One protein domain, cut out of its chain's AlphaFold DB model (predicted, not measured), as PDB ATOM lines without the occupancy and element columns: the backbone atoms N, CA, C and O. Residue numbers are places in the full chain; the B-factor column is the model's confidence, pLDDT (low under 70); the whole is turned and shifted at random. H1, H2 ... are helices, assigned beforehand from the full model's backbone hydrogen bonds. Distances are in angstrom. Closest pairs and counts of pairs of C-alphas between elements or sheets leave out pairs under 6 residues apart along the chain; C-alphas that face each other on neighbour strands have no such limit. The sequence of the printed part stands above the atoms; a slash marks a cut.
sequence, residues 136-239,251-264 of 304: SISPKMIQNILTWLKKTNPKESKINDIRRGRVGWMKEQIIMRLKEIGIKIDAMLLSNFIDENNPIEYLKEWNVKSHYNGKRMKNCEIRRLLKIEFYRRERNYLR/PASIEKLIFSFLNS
ATOM      1  N   SER A 136     146.965 159.020 141.132       56.59
ATOM      2  CA  SER A 136     145.544 159.078 140.753       56.59
ATOM      3  C   SER A 136     145.287 159.383 139.272       56.59
ATOM      4  O   SER A 136     144.156 159.242 138.809       56.59
ATOM      5  N   ILE A 137     146.314 159.777 138.511       65.00
ATOM      6  CA  ILE A 137     146.182 160.012 137.071       65.00
ATOM      7  C   ILE A 137     146.172 158.658 136.349       65.00
ATOM      8  O   ILE A 137     147.016 157.801 136.618       65.00
ATOM      9  N   SER A 138     145.249 158.457 135.406       63.53
ATOM     10  CA  SER A 138     145.249 157.260 134.559       63.53
ATOM     11  C   SER A 138     146.301 157.364 133.438       63.53
ATOM     12  O   SER A 138     146.644 158.469 133.002       63.53
ATOM     13  N   PRO A 139     146.807 156.240 132.896       67.56
ATOM     14  CA  PRO A 139     147.695 156.269 131.731       67.56
ATOM     15  C   PRO A 139     147.103 157.045 130.541       67.56
ATOM     16  O   PRO A 139     147.829 157.771 129.863       67.56
ATOM     17  N   LYS A 140     145.780 156.961 130.326       65.75
ATOM     18  CA  LYS A 140     145.058 157.685 129.263       65.75
ATOM     19  C   LYS A 140     145.116 159.202 129.471       65.75
ATOM     20  O   LYS A 140     145.488 159.933 128.555       65.75
ATOM     21  N   MET A 141     144.866 159.667 130.698       66.94
ATOM     22  CA  MET A 141     144.947 161.089 131.056       66.94
ATOM     23  C   MET A 141     146.347 161.662 130.780       66.94
ATOM     24  O   MET A 141     146.470 162.746 130.212       66.94
ATOM     25  N   ILE A 142     147.412 160.921 131.116       77.19
ATOM     26  CA  ILE A 142     148.794 161.342 130.833       77.19
ATOM     27  C   ILE A 142     149.075 161.448 129.332       77.19
ATOM     28  O   ILE A 142     149.712 162.411 128.900       77.19
ATOM     29  N   GLN A 143     148.578 160.512 128.520       76.50
ATOM     30  CA  GLN A 143     148.742 160.577 127.064       76.50
ATOM     31  C   GLN A 143     148.031 161.796 126.459       76.50
ATOM     32  O   GLN A 143     148.571 162.435 125.548       76.50
ATOM     33  N   ASN A 144     146.864 162.169 126.987       74.69
ATOM     34  CA  ASN A 144     146.130 163.350 126.527       74.69
ATOM     35  C   ASN A 144     146.833 164.652 126.933       74.69
ATOM     36  O   ASN A 144     146.998 165.536 126.089       74.69
ATOM     37  N   ILE A 145     147.346 164.740 128.166       79.81
ATOM     38  CA  ILE A 145     148.173 165.873 128.614       79.81
ATOM     39  C   ILE A 145     149.412 166.013 127.723       79.81
ATOM     40  O   ILE A 145     149.684 167.097 127.208       79.81
ATOM     41  N   LEU A 146     150.132 164.914 127.471       80.94
ATOM     42  CA  LEU A 146     151.294 164.913 126.582       80.94
ATOM     43  C   LEU A 146     150.915 165.326 125.152       80.94
ATOM     44  O   LEU A 146     151.681 165.998 124.462       80.94
ATOM     45  N   THR A 147     149.727 164.938 124.690       80.94
ATOM     46  CA  THR A 147     149.233 165.320 123.367       80.94
ATOM     47  C   THR A 147     148.975 166.801 123.241       80.94
ATOM     48  O   THR A 147     149.411 167.414 122.264       80.94
ATOM     49  N   TRP A 148     148.329 167.375 124.241       83.75
ATOM     50  CA  TRP A 148     148.120 168.806 124.306       83.75
ATOM     51  C   TRP A 148     149.448 169.568 124.390       83.75
ATOM     52  O   TRP A 148     149.645 170.490 123.607       83.75
ATOM     53  N   LEU A 149     150.394 169.130 125.232       83.62
ATOM     54  CA  LEU A 149     151.708 169.772 125.382       83.62
ATOM     55  C   LEU A 149     152.505 169.830 124.070       83.62
ATOM     56  O   LEU A 149     153.082 170.871 123.762       83.62
ATOM     57  N   LYS A 150     152.506 168.747 123.279       84.38
ATOM     58  CA  LYS A 150     153.155 168.738 121.953       84.38
ATOM     59  C   LYS A 150     152.469 169.675 120.957       84.38
ATOM     60  O   LYS A 150     153.138 170.294 120.138       84.38
ATOM     61  N   LYS A 151     151.136 169.784 121.016       81.25
ATOM     62  CA  LYS A 151     150.370 170.690 120.144       81.25
ATOM     63  C   LYS A 151     150.607 172.158 120.494       81.25
ATOM     64  O   LYS A 151     150.721 172.977 119.591       81.25
ATOM     65  N   THR A 152     150.669 172.493 121.782       80.62
ATOM     66  CA  THR A 152     150.859 173.876 122.240       80.62
ATOM     67  C   THR A 152     152.306 174.342 122.147       80.62
ATOM     68  O   THR A 152     152.538 175.529 121.938       80.62
ATOM     69  N   ASN A 153     153.274 173.424 122.228       80.94
ATOM     70  CA  ASN A 153     154.703 173.727 122.142       80.94
ATOM     71  C   ASN A 153     155.385 172.930 121.015       80.94
ATOM     72  O   ASN A 153     156.270 172.116 121.281       80.94
ATOM     73  N   PRO A 154     155.024 173.158 119.738       75.81
ATOM     74  CA  PRO A 154     155.495 172.327 118.628       75.81
ATOM     75  C   PRO A 154     157.007 172.427 118.382       75.81
ATOM     76  O   PRO A 154     157.580 171.529 117.774       75.81
ATOM     77  N   LYS A 155     157.666 173.491 118.860       79.50
ATOM     78  CA  LYS A 155     159.115 173.708 118.711       79.50
ATOM     79  C   LYS A 155     159.947 173.150 119.872       79.50
ATOM     80  O   LYS A 155     161.169 173.141 119.779       79.50
ATOM     81  N   GLU A 156     159.314 172.686 120.950       81.69
ATOM     82  CA  GLU A 156     160.026 172.182 122.126       81.69
ATOM     83  C   GLU A 156     160.426 170.715 121.911       81.69
ATOM     84  O   GLU A 156     159.657 169.787 122.188       81.69
ATOM     85  N   SER A 157     161.643 170.503 121.400       75.00
ATOM     86  CA  SER A 157     162.181 169.170 121.086       75.00
ATOM     87  C   SER A 157     162.086 168.216 122.276       75.00
ATOM     88  O   SER A 157     161.600 167.098 122.131       75.00
ATOM     89  N   LYS A 158     162.397 168.698 123.485       81.88
ATOM     90  CA  LYS A 158     162.368 167.893 124.715       81.88
ATOM     91  C   LYS A 158     160.999 167.270 125.002       81.88
ATOM     92  O   LYS A 158     160.933 166.134 125.468       81.88
ATOM     93  N   ILE A 159     159.908 167.993 124.732       79.38
ATOM     94  CA  ILE A 159     158.534 167.485 124.899       79.38
ATOM     95  C   ILE A 159     158.182 166.551 123.735       79.38
ATOM     96  O   ILE A 159     157.538 165.515 123.933       79.38
ATOM     97  N   ASN A 160     158.607 166.895 122.519       78.12
ATOM     98  CA  ASN A 160     158.322 166.120 121.315       78.12
ATOM     99  C   ASN A 160     159.005 164.746 121.296       78.12
ATOM    100  O   ASN A 160     158.406 163.801 120.774       78.12
ATOM    101  N   ASP A 161     160.154 164.605 121.952       81.19
ATOM    102  CA  ASP A 161     160.921 163.356 122.044       81.19
ATOM    103  C   ASP A 161     160.262 162.290 122.941       81.19
ATOM    104  O   ASP A 161     160.601 161.106 122.874       81.19
ATOM    105  N   ILE A 162     159.276 162.668 123.765       79.50
ATOM    106  CA  ILE A 162     158.567 161.728 124.645       79.50
ATOM    107  C   ILE A 162     157.673 160.796 123.804       79.50
ATOM    108  O   ILE A 162     156.704 161.237 123.175       79.50
ATOM    109  N   ARG A 163     157.975 159.491 123.780       74.44
ATOM    110  CA  ARG A 163     157.292 158.487 122.934       74.44
ATOM    111  C   ARG A 163     155.885 158.119 123.445       74.44
ATOM    112  O   ARG A 163     155.656 158.071 124.650       74.44
ATOM    113  N   ARG A 164     154.955 157.801 122.525       61.59
ATOM    114  CA  ARG A 164     153.571 157.338 122.810       61.59
ATOM    115  C   ARG A 164     153.356 155.872 122.396       61.59
ATOM    116  O   ARG A 164     154.034 155.403 121.488       61.59
ATOM    117  N   GLY A 165     152.363 155.190 122.983       50.50
ATOM    118  CA  GLY A 165     151.758 153.962 122.423       50.50
ATOM    119  C   GLY A 165     151.984 152.656 123.203       50.50
ATOM    120  O   GLY A 165     152.489 152.671 124.318       50.50
ATOM    121  N   ARG A 166     151.597 151.519 122.598       46.66
ATOM    122  CA  ARG A 166     151.611 150.146 123.173       46.66
ATOM    123  C   ARG A 166     153.007 149.637 123.581       46.66
ATOM    124  O   ARG A 166     153.107 148.745 124.410       46.66
ATOM    125  N   VAL A 167     154.054 150.228 122.998       55.09
ATOM    126  CA  VAL A 167     155.490 150.039 123.314       55.09
ATOM    127  C   VAL A 167     156.120 151.385 123.745       55.09
ATOM    128  O   VAL A 167     157.328 151.596 123.705       55.09
ATOM    129  N   GLY A 168     155.270 152.362 124.070       57.88
ATOM    130  CA  GLY A 168     155.647 153.691 124.529       57.88
ATOM    131  C   GLY A 168     155.934 153.711 126.024       57.88
ATOM    132  O   GLY A 168     155.783 152.716 126.726       57.88
ATOM    133  N   TRP A 169     156.366 154.872 126.509       66.06
ATOM    134  CA  TRP A 169     156.732 155.036 127.909       66.06
ATOM    135  C   TRP A 169     155.510 154.838 128.814       66.06
ATOM    136  O   TRP A 169     154.415 155.330 128.517       66.06
ATOM    137  N   MET A 170     155.706 154.120 129.920       76.88
ATOM    138  CA  MET A 170     154.695 153.946 130.962       76.88
ATOM    139  C   MET A 170     154.322 155.298 131.582       76.88
ATOM    140  O   MET A 170     155.072 156.275 131.482       76.88
ATOM    141  N   LYS A 171     153.158 155.360 132.238       77.62
ATOM    142  CA  LYS A 171     152.630 156.581 132.866       77.62
ATOM    143  C   LYS A 171     153.701 157.280 133.709       77.62
ATOM    144  O   LYS A 171     153.960 158.467 133.535       77.62
ATOM    145  N   GLU A 172     154.351 156.512 134.568       78.38
ATOM    146  CA  GLU A 172     155.373 156.945 135.514       78.38
ATOM    147  C   GLU A 172     156.598 157.510 134.784       78.38
ATOM    148  O   GLU A 172     157.135 158.544 135.179       78.38
ATOM    149  N   GLN A 173     156.994 156.891 133.670       80.25
ATOM    150  CA  GLN A 173     158.121 157.332 132.846       80.25
ATOM    151  C   GLN A 173     157.820 158.663 132.145       80.25
ATOM    152  O   GLN A 173     158.675 159.548 132.101       80.25
ATOM    153  N   ILE A 174     156.598 158.845 131.633       80.19
ATOM    154  CA  ILE A 174     156.175 160.116 131.026       80.19
ATOM    155  C   ILE A 174     156.140 161.222 132.083       80.19
ATOM    156  O   ILE A 174     156.661 162.310 131.844       80.19
ATOM    157  N   ILE A 175     155.572 160.944 133.259       80.12
ATOM    158  CA  ILE A 175     155.523 161.894 134.378       80.12
ATOM    159  C   ILE A 175     156.939 162.301 134.799       80.12
ATOM    160  O   ILE A 175     157.215 163.491 134.955       80.12
ATOM    161  N   MET A 176     157.849 161.335 134.942       82.12
ATOM    162  CA  MET A 176     159.244 161.594 135.297       82.12
ATOM    163  C   MET A 176     159.933 162.483 134.257       82.12
ATOM    164  O   MET A 176     160.563 163.474 134.620       82.12
ATOM    165  N   ARG A 177     159.739 162.210 132.962       82.06
ATOM    166  CA  ARG A 177     160.358 163.008 131.897       82.06
ATOM    167  C   ARG A 177     159.820 164.428 131.826       82.06
ATOM    168  O   ARG A 177     160.588 165.364 131.637       82.06
ATOM    169  N   LEU A 178     158.510 164.600 132.003       83.81
ATOM    170  CA  LEU A 178     157.901 165.926 132.074       83.81
ATOM    171  C   LEU A 178     158.504 166.737 133.231       83.81
ATOM    172  O   LEU A 178     158.858 167.897 133.028       83.81
ATOM    173  N   LYS A 179     158.731 166.112 134.395       83.00
ATOM    174  CA  LYS A 179     159.403 166.760 135.533       83.00
ATOM    175  C   LYS A 179     160.841 167.161 135.235       83.00
ATOM    176  O   LYS A 179     161.230 168.263 135.606       83.00
ATOM    177  N   GLU A 180     161.616 166.307 134.570       83.94
ATOM    178  CA  GLU A 180     162.997 166.627 134.165       83.94
ATOM    179  C   GLU A 180     163.061 167.851 133.240       83.94
ATOM    180  O   GLU A 180     164.025 168.610 133.271       83.94
ATOM    181  N   ILE A 181     162.014 168.070 132.443       83.56
ATOM    182  CA  ILE A 181     161.873 169.232 131.553       83.56
ATOM    183  C   ILE A 181     161.326 170.461 132.314       83.56
ATOM    184  O   ILE A 181     161.271 171.561 131.772       83.56
ATOM    185  N   GLY A 182     160.956 170.308 133.590       81.56
ATOM    186  CA  GLY A 182     160.395 171.366 134.434       81.56
ATOM    187  C   GLY A 182     158.870 171.493 134.355       81.56
ATOM    188  O   GLY A 182     158.303 172.429 134.916       81.56
ATOM    189  N   ILE A 183     158.184 170.558 133.693       79.94
ATOM    190  CA  ILE A 183     156.723 170.534 133.584       79.94
ATOM    191  C   ILE A 183     156.155 169.679 134.709       79.94
ATOM    192  O   ILE A 183     156.278 168.452 134.725       79.94
ATOM    193  N   LYS A 184     155.483 170.336 135.652       78.06
ATOM    194  CA  LYS A 184     154.770 169.670 136.736       78.06
ATOM    195  C   LYS A 184     153.293 169.530 136.390       78.06
ATOM    196  O   LYS A 184     152.651 170.493 135.979       78.06
ATOM    197  N   ILE A 185     152.744 168.337 136.596       72.44
ATOM    198  CA  ILE A 185     151.307 168.103 136.461       72.44
ATOM    199  C   ILE A 185     150.651 168.472 137.790       72.44
ATOM    200  O   ILE A 185     150.557 167.662 138.709       72.44
ATOM    201  N   ASP A 186     150.266 169.737 137.908       68.38
ATOM    202  CA  ASP A 186     149.625 170.303 139.090       68.38
ATOM    203  C   ASP A 186     148.337 171.060 138.726       68.38
ATOM    204  O   ASP A 186     147.931 171.123 137.564       68.38
ATOM    205  N   ALA A 187     147.678 171.643 139.729       64.38
ATOM    206  CA  ALA A 187     146.448 172.407 139.531       64.38
ATOM    207  C   ALA A 187     146.614 173.558 138.521       64.38
ATOM    208  O   ALA A 187     145.670 173.884 137.806       64.38
ATOM    209  N   MET A 188     147.806 174.156 138.407       72.19
ATOM    210  CA  MET A 188     148.038 175.215 137.425       72.19
ATOM    211  C   MET A 188     147.957 174.646 136.010       72.19
ATOM    212  O   MET A 188     147.215 175.176 135.181       72.19
ATOM    213  N   LEU A 189     148.656 173.536 135.745       75.81
ATOM    214  CA  LEU A 189     148.592 172.874 134.442       75.81
ATOM    215  C   LEU A 189     147.165 172.419 134.120       75.81
ATOM    216  O   LEU A 189     146.694 172.634 133.005       75.81
ATOM    217  N   LEU A 190     146.466 171.832 135.095       70.38
ATOM    218  CA  LEU A 190     145.116 171.303 134.897       70.38
ATOM    219  C   LEU A 190     144.081 172.394 134.609       70.38
ATOM    220  O   LEU A 190     143.176 172.186 133.803       70.38
ATOM    221  N   SER A 191     144.249 173.581 135.199       70.06
ATOM    222  CA  SER A 191     143.376 174.731 134.942       70.06
ATOM    223  C   SER A 191     143.336 175.128 133.462       70.06
ATOM    224  O   SER A 191     142.345 175.686 132.987       70.06
ATOM    225  N   ASN A 192     144.386 174.804 132.695       73.62
ATOM    226  CA  ASN A 192     144.440 175.113 131.271       73.62
ATOM    227  C   ASN A 192     143.390 174.349 130.463       73.62
ATOM    228  O   ASN A 192     142.910 174.903 129.475       73.62
ATOM    229  N   PHE A 193     142.995 173.152 130.909       66.00
ATOM    230  CA  PHE A 193     141.985 172.314 130.252       66.00
ATOM    231  C   PHE A 193     140.542 172.720 130.580       66.00
ATOM    232  O   PHE A 193     139.611 172.166 130.007       66.00
ATOM    233  N   ILE A 194     140.338 173.694 131.473       63.88
ATOM    234  CA  ILE A 194     139.018 174.276 131.727       63.88
ATOM    235  C   ILE A 194     138.701 175.237 130.573       63.88
ATOM    236  O   ILE A 194     139.132 176.395 130.583       63.88
ATOM    237  N   ASP A 195     137.978 174.750 129.566       62.09
ATOM    238  CA  ASP A 195     137.424 175.564 128.477       62.09
ATOM    239  C   ASP A 195     135.900 175.473 128.482       62.09
ATOM    240  O   ASP A 195     135.267 174.747 127.722       62.09
ATOM    241  N   GLU A 196     135.324 176.178 129.448       65.50
ATOM    242  CA  GLU A 196     133.893 176.194 129.693       65.50
ATOM    243  C   GLU A 196     133.216 177.328 128.911       65.50
ATOM    244  O   GLU A 196     133.681 178.479 128.878       65.50
ATOM    245  N   ASN A 197     132.073 177.002 128.311       64.94
ATOM    246  CA  ASN A 197     131.276 177.930 127.522       64.94
ATOM    247  C   ASN A 197     130.568 178.954 128.415       64.94
ATOM    248  O   ASN A 197     130.476 180.124 128.034       64.94
ATOM    249  N   ASN A 198     130.169 178.554 129.630       71.75
ATOM    250  CA  ASN A 198     129.530 179.432 130.611       71.75
ATOM    251  C   ASN A 198     130.274 179.504 131.969       71.75
ATOM    252  O   ASN A 198     129.779 179.048 132.997       71.75
ATOM    253  N   PRO A 199     131.462 180.131 132.026       73.50
ATOM    254  CA  PRO A 199     132.315 180.143 133.222       73.50
ATOM    255  C   PRO A 199     131.732 180.931 134.412       73.50
ATOM    256  O   PRO A 199     132.257 180.853 135.523       73.50
ATOM    257  N   ILE A 200     130.676 181.729 134.200       77.19
ATOM    258  CA  ILE A 200     130.116 182.607 135.236       77.19
ATOM    259  C   ILE A 200     129.294 181.848 136.280       77.19
ATOM    260  O   ILE A 200     129.220 182.299 137.420       77.19
ATOM    261  N   GLU A 201     128.678 180.724 135.907       72.38
ATOM    262  CA  GLU A 201     127.855 179.915 136.816       72.38
ATOM    263  C   GLU A 201     128.700 179.375 137.965       72.38
ATOM    264  O   GLU A 201     128.357 179.549 139.131       72.38
ATOM    265  N   TYR A 202     129.883 178.878 137.636       69.25
ATOM    266  CA  TYR A 202     130.837 178.350 138.600       69.25
ATOM    267  C   TYR A 202     131.412 179.424 139.513       69.25
ATOM    268  O   TYR A 202     131.509 179.231 140.718       69.25
ATOM    269  N   LEU A 203     131.734 180.602 138.971       77.44
ATOM    270  CA  LEU A 203     132.171 181.722 139.804       77.44
ATOM    271  C   LEU A 203     131.076 182.185 140.773       77.44
ATOM    272  O   LEU A 203     131.396 182.555 141.901       77.44
ATOM    273  N   LYS A 204     129.800 182.147 140.363       77.88
ATOM    274  CA  LYS A 204     128.663 182.453 141.243       77.88
ATOM    275  C   LYS A 204     128.505 181.407 142.342       77.88
ATOM    276  O   LYS A 204     128.419 181.791 143.501       77.88
ATOM    277  N   GLU A 205     128.527 180.123 141.995       71.88
ATOM    278  CA  GLU A 205     128.494 179.014 142.963       71.88
ATOM    279  C   GLU A 205     129.640 179.128 143.978       71.88
ATOM    280  O   GLU A 205     129.507 178.853 145.167       71.88
ATOM    281  N   TRP A 206     130.782 179.620 143.512       71.44
ATOM    282  CA  TRP A 206     131.967 179.851 144.315       71.44
ATOM    283  C   TRP A 206     131.954 181.176 145.087       71.44
ATOM    284  O   TRP A 206     132.934 181.471 145.768       71.44
ATOM    285  N   ASN A 207     130.881 181.968 145.040       76.56
ATOM    286  CA  ASN A 207     130.802 183.290 145.670       76.56
ATOM    287  C   ASN A 207     131.957 184.232 145.263       76.56
ATOM    288  O   ASN A 207     132.423 185.059 146.050       76.56
ATOM    289  N   VAL A 208     132.433 184.123 144.020       80.19
ATOM    290  CA  VAL A 208     133.472 184.989 143.453       80.19
ATOM    291  C   VAL A 208     132.817 186.167 142.736       80.19
ATOM    292  O   VAL A 208     131.945 186.005 141.880       80.19
ATOM    293  N   LYS A 209     133.276 187.386 143.047       81.88
ATOM    294  CA  LYS A 209     132.803 188.606 142.380       81.88
ATOM    295  C   LYS A 209     133.188 188.592 140.898       81.88
ATOM    296  O   LYS A 209     134.353 188.728 140.548       81.88
ATOM    297  N   SER A 210     132.181 188.490 140.037       75.69
ATOM    298  CA  SER A 210     132.300 188.485 138.568       75.69
ATOM    299  C   SER A 210     132.032 189.849 137.912       75.69
ATOM    300  O   SER A 210     131.920 189.947 136.688       75.69
ATOM    301  N   HIS A 211     131.897 190.905 138.723       81.81
ATOM    302  CA  HIS A 211     131.582 192.264 138.281       81.81
ATOM    303  C   HIS A 211     132.700 193.230 138.671       81.81
ATOM    304  O   HIS A 211     133.250 193.140 139.771       81.81
ATOM    305  N   TYR A 212     132.991 194.179 137.785       75.25
ATOM    306  CA  TYR A 212     133.890 195.303 138.021       75.25
ATOM    307  C   TYR A 212     133.103 196.603 137.826       75.25
ATOM    308  O   TYR A 212     132.444 196.781 136.802       75.25
ATOM    309  N   ASN A 213     133.110 197.495 138.824       74.94
ATOM    310  CA  ASN A 213     132.338 198.749 138.822       74.94
ATOM    311  C   ASN A 213     130.846 198.564 138.462       74.94
ATOM    312  O   ASN A 213     130.291 199.308 137.658       74.94
ATOM    313  N   GLY A 214     130.210 197.517 139.001       74.31
ATOM    314  CA  GLY A 214     128.799 197.200 138.740       74.31
ATOM    315  C   GLY A 214     128.508 196.593 137.361       74.31
ATOM    316  O   GLY A 214     127.389 196.149 137.121       74.31
ATOM    317  N   LYS A 215     129.500 196.502 136.465       81.25
ATOM    318  CA  LYS A 215     129.366 195.874 135.143       81.25
ATOM    319  C   LYS A 215     129.953 194.465 135.146       81.25
ATOM    320  O   LYS A 215     130.980 194.204 135.772       81.25
ATOM    321  N   ARG A 216     129.301 193.541 134.438       80.69
ATOM    322  CA  ARG A 216     129.785 192.166 134.247       80.69
ATOM    323  C   ARG A 216     131.117 192.180 133.481       80.69
ATOM    324  O   ARG A 216     131.238 192.884 132.482       80.69
ATOM    325  N   MET A 217     132.091 191.390 133.935       84.81
ATOM    326  CA  MET A 217     133.380 191.205 133.245       84.81
ATOM    327  C   MET A 217     133.201 190.551 131.863       84.81
ATOM    328  O   MET A 217     132.227 189.829 131.626       84.81
ATOM    329  N   LYS A 218     134.150 190.752 130.938       84.62
ATOM    330  CA  LYS A 218     134.116 190.077 129.628       84.62
ATOM    331  C   LYS A 218     134.308 188.570 129.803       84.62
ATOM    332  O   LYS A 218     135.022 188.130 130.699       84.62
ATOM    333  N   ASN A 219     133.746 187.752 128.912       77.19
ATOM    334  CA  ASN A 219     133.851 186.289 129.028       77.19
ATOM    335  C   ASN A 219     135.305 185.781 129.083       77.19
ATOM    336  O   ASN A 219     135.589 184.852 129.833       77.19
ATOM    337  N   CYS A 220     136.241 186.410 128.366       81.12
ATOM    338  CA  CYS A 220     137.667 186.074 128.455       81.12
ATOM    339  C   CYS A 220     138.256 186.341 129.855       81.12
ATOM    340  O   CYS A 220     139.026 185.530 130.371       81.12
ATOM    341  N   GLU A 221     137.853 187.436 130.497       82.25
ATOM    342  CA  GLU A 221     138.258 187.799 131.858       82.25
ATOM    343  C   GLU A 221     137.619 186.862 132.887       82.25
ATOM    344  O   GLU A 221     138.299 186.409 133.803       82.25
ATOM    345  N   ILE A 222     136.351 186.490 132.687       82.06
ATOM    346  CA  ILE A 222     135.635 185.520 133.527       82.06
ATOM    347  C   ILE A 222     136.301 184.138 133.443       82.06
ATOM    348  O   ILE A 222     136.533 183.516 134.477       82.06
ATOM    349  N   ARG A 223     136.681 183.665 132.244       78.62
ATOM    350  CA  ARG A 223     137.437 182.404 132.087       78.62
ATOM    351  C   ARG A 223     138.781 182.460 132.807       78.62
ATOM    352  O   ARG A 223     139.165 181.504 133.475       78.62
ATOM    353  N   ARG A 224     139.498 183.582 132.701       83.12
ATOM    354  CA  ARG A 224     140.770 183.771 133.409       83.12
ATOM    355  C   ARG A 224     140.573 183.766 134.926       83.12
ATOM    356  O   ARG A 224     141.339 183.113 135.630       83.12
ATOM    357  N   LEU A 225     139.544 184.451 135.420       83.00
ATOM    358  CA  LEU A 225     139.200 184.502 136.839       83.00
ATOM    359  C   LEU A 225     138.835 183.114 137.381       83.00
ATOM    360  O   LEU A 225     139.307 182.744 138.452       83.00
ATOM    361  N   LEU A 226     138.093 182.314 136.608       78.94
ATOM    362  CA  LEU A 226     137.780 180.922 136.938       78.94
ATOM    363  C   LEU A 226     139.045 180.081 137.141       78.94
ATOM    364  O   LEU A 226     139.167 179.398 138.155       78.94
ATOM    365  N   LYS A 227     140.014 180.172 136.223       82.12
ATOM    366  CA  LYS A 227     141.288 179.437 136.325       82.12
ATOM    367  C   LYS A 227     142.118 179.874 137.537       82.12
ATOM    368  O   LYS A 227     142.701 179.032 138.218       82.12
ATOM    369  N   ILE A 228     142.139 181.175 137.839       81.31
ATOM    370  CA  ILE A 228     142.841 181.726 139.011       81.31
ATOM    371  C   ILE A 228     142.210 181.224 140.314       81.31
ATOM    372  O   ILE A 228     142.923 180.770 141.209       81.31
ATOM    373  N   GLU A 229     140.885 181.288 140.425       75.25
ATOM    374  CA  GLU A 229     140.169 180.853 141.626       75.25
ATOM    375  C   GLU A 229     140.236 179.338 141.818       75.25
ATOM    376  O   GLU A 229     140.439 178.880 142.943       75.25
ATOM    377  N   PHE A 230     140.194 178.568 140.729       72.12
ATOM    378  CA  PHE A 230     140.480 177.135 140.749       72.12
ATOM    379  C   PHE A 230     141.865 176.850 141.351       72.12
ATOM    380  O   PHE A 230     141.975 176.125 142.340       72.12
ATOM    381  N   TYR A 231     142.918 177.492 140.829       69.81
ATOM    382  CA  TYR A 231     144.279 177.322 141.344       69.81
ATOM    383  C   TYR A 231     144.398 177.710 142.825       69.81
ATOM    384  O   TYR A 231     145.030 177.004 143.614       69.81
ATOM    385  N   ARG A 232     143.777 178.827 143.228       68.44
ATOM    386  CA  ARG A 232     143.809 179.315 144.612       68.44
ATOM    387  C   ARG A 232     143.133 178.341 145.578       68.44
ATOM    388  O   ARG A 232     143.651 178.123 146.673       68.44
ATOM    389  N   ARG A 233     141.989 177.776 145.191       65.44
ATOM    390  CA  ARG A 233     141.226 176.826 146.012       65.44
ATOM    391  C   ARG A 233     141.955 175.503 146.166       65.44
ATOM    392  O   ARG A 233     142.139 175.063 147.298       65.44
ATOM    393  N   GLU A 234     142.474 174.957 145.071       60.81
ATOM    394  CA  GLU A 234     143.296 173.744 145.099       60.81
ATOM    395  C   GLU A 234     144.548 173.921 145.970       60.81
ATOM    396  O   GLU A 234     144.893 173.047 146.763       60.81
ATOM    397  N   ARG A 235     145.214 175.084 145.893       56.69
ATOM    398  CA  ARG A 235     146.401 175.385 146.710       56.69
ATOM    399  C   ARG A 235     146.100 175.471 148.212       56.69
ATOM    400  O   ARG A 235     146.979 175.162 149.014       56.69
ATOM    401  N   ASN A 236     144.898 175.905 148.592       46.75
ATOM    402  CA  ASN A 236     144.510 176.137 149.987       46.75
ATOM    403  C   ASN A 236     143.793 174.941 150.641       46.75
ATOM    404  O   ASN A 236     143.504 174.991 151.837       46.75
ATOM    405  N   TYR A 237     143.498 173.870 149.899       45.66
ATOM    406  CA  TYR A 237     142.736 172.741 150.424       45.66
ATOM    407  C   TYR A 237     143.613 171.754 151.213       45.66
ATOM    408  O   TYR A 237     144.430 171.013 150.658       45.66
ATOM    409  N   LEU A 238     143.393 171.682 152.530       41.78
ATOM    410  CA  LEU A 238     143.751 170.509 153.328       41.78
ATOM    411  C   LEU A 238     142.844 169.359 152.883       41.78
ATOM    412  O   LEU A 238     141.654 169.362 153.175       41.78
ATOM    413  N   ARG A 239     143.422 168.399 152.154       43.81
ATOM    414  CA  ARG A 239     142.792 167.175 151.630       43.81
ATOM    415  C   ARG A 239     141.847 166.500 152.652       43.81
ATOM    416  O   ARG A 239     142.256 165.606 153.383       43.81
ATOM    417  N   PRO A 251     132.049 171.113 140.697       44.81
ATOM    418  CA  PRO A 251     130.707 170.783 140.240       44.81
ATOM    419  C   PRO A 251     130.812 169.658 139.214       44.81
ATOM    420  O   PRO A 251     131.689 169.691 138.344       44.81
ATOM    421  N   ALA A 252     129.945 168.650 139.334       49.34
ATOM    422  CA  ALA A 252     130.061 167.409 138.570       49.34
ATOM    423  C   ALA A 252     130.169 167.648 137.051       49.34
ATOM    424  O   ALA A 252     130.717 166.818 136.337       49.34
ATOM    425  N   SER A 253     129.673 168.780 136.547       47.06
ATOM    426  CA  SER A 253     129.813 169.224 135.159       47.06
ATOM    427  C   SER A 253     131.248 169.598 134.761       47.06
ATOM    428  O   SER A 253     131.703 169.131 133.720       47.06
ATOM    429  N   ILE A 254     131.999 170.361 135.570       48.06
ATOM    430  CA  ILE A 254     133.413 170.680 135.266       48.06
ATOM    431  C   ILE A 254     134.252 169.414 135.361       48.06
ATOM    432  O   ILE A 254     135.107 169.155 134.518       48.06
ATOM    433  N   GLU A 255     133.994 168.605 136.383       52.31
ATOM    434  CA  GLU A 255     134.670 167.328 136.548       52.31
ATOM    435  C   GLU A 255     134.430 166.423 135.331       52.31
ATOM    436  O   GLU A 255     135.385 165.909 134.749       52.31
ATOM    437  N   LYS A 256     133.176 166.320 134.872       55.91
ATOM    438  CA  LYS A 256     132.812 165.621 133.635       55.91
ATOM    439  C   LYS A 256     133.451 166.230 132.392       55.91
ATOM    440  O   LYS A 256     133.801 165.453 131.522       55.91
ATOM    441  N   LEU A 257     133.636 167.547 132.295       56.72
ATOM    442  CA  LEU A 257     134.301 168.197 131.153       56.72
ATOM    443  C   LEU A 257     135.801 167.896 131.099       56.72
ATOM    444  O   LEU A 257     136.355 167.588 130.043       56.72
ATOM    445  N   ILE A 258     136.467 167.947 132.252       53.59
ATOM    446  CA  ILE A 258     137.883 167.589 132.339       53.59
ATOM    447  C   ILE A 258     138.036 166.093 132.054       53.59
ATOM    448  O   ILE A 258     138.865 165.706 131.230       53.59
ATOM    449  N   PHE A 259     137.206 165.242 132.661       53.47
ATOM    450  CA  PHE A 259     137.221 163.815 132.362       53.47
ATOM    451  C   PHE A 259     136.799 163.507 130.931       53.47
ATOM    452  O   PHE A 259     137.391 162.609 130.352       53.47
ATOM    453  N   SER A 260     135.857 164.223 130.319       51.56
ATOM    454  CA  SER A 260     135.472 163.986 128.928       51.56
ATOM    455  C   SER A 260     136.635 164.304 128.010       51.56
ATOM    456  O   SER A 260     136.940 163.502 127.149       51.56
ATOM    457  N   PHE A 261     137.369 165.393 128.233       54.00
ATOM    458  CA  PHE A 261     138.561 165.686 127.438       54.00
ATOM    459  C   PHE A 261     139.698 164.674 127.676       54.00
ATOM    460  O   PHE A 261     140.448 164.311 126.767       54.00
ATOM    461  N   LEU A 262     139.848 164.194 128.912       49.34
ATOM    462  CA  LEU A 262     140.912 163.258 129.274       49.34
ATOM    463  C   LEU A 262     140.573 161.778 129.004       49.34
ATOM    464  O   LEU A 262     141.489 160.961 128.924       49.34
ATOM    465  N   ASN A 263     139.293 161.438 128.833       46.84
ATOM    466  CA  ASN A 263     138.797 160.078 128.605       46.84
ATOM    467  C   ASN A 263     138.059 159.898 127.272       46.84
ATOM    468  O   ASN A 263     137.766 158.748 126.954       46.84
ATOM    469  N   SER A 264     137.767 160.948 126.492       44.38
ATOM    470  CA  SER A 264     136.985 160.827 125.253       44.38
ATOM    471  C   SER A 264     137.653 159.874 124.273       44.38
ATOM    472  O   SER A 264     138.774 160.116 123.818       44.38
TER     473      SER A 264
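Overview. This is residues 136 to 239 and 251 to 264 of the 304 residues of an uncharacterized protein of Rhodobacteraceae bacterium (UniProt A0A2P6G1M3). Two small groups of crossed helices sit end to end in a long, thinly joined model: H1 with H2 and H3 make one lobe, and H6 with H4 and H5 make the other. H7 reaches back to H1, and the loop of residues 206 to 218 lies at the far end of the second lobe. The printed part has 118 residues with seven named helices, H1 to H7 in chain order, and no named strand; its class is all helix. It is only just loose, close to compact, with a radius of gyration of the C-alphas of 16.5 A, and elongated, spanning 55 by 32 by 27 A.

Along the chain. H1, residues 139 to 152, begins at C-alpha 139 (147.695, 156.269, 131.731) and is 20.3 A long. H2 is residues 157 to 160, H3 residues 171 to 180, 14.5 A, H4 residues 187 to 191 and H5 residues 199 to 205. H6, residues 219 to 236, is the longest, 25.6 A. H7, residues 252 to 263, is 15.1 A and ends at C-alpha 263 (138.797, 160.078, 128.605).

Arrangement. The hub, H1, touches H2 with residues 146 to 150 alone, closest at C-alphas 150 and 160, 5.8 A. H1 touches H3, with C-alphas 139 and 171 closest at 5.1 A, the same way at 37 degrees, only just a steep tilt. H7 touches H1 about perpendicular, at 81 degrees, with C-alphas 141 and 262 closest at 4.9 A. H6 touches H4, C-alphas 191 and 227 being closest at 5.3 A. H6 touches H5, C-alphas 199 and 223 being closest at 5.7 A, the same way at a steep tilt of 47 degrees. H1 and H6 are apart. Every O i to N i+4 pair is within hydrogen-bond range in H1, H3, H4, H5, H6 and H7; H2 is too short for one.

Size, cuts and confidence. The C-alphas of Val 167 and Gly 214 are the two farthest apart, 56.3 A. Residues 240 to 250 are not printed, and C-alphas 239 and 251 are 17.0 A apart across that cut. The link from H5 to H6 is long. Mean pLDDT of the printed part is 70.8; 43 residues are under 70, among them 231 to 239 and 251 to 264.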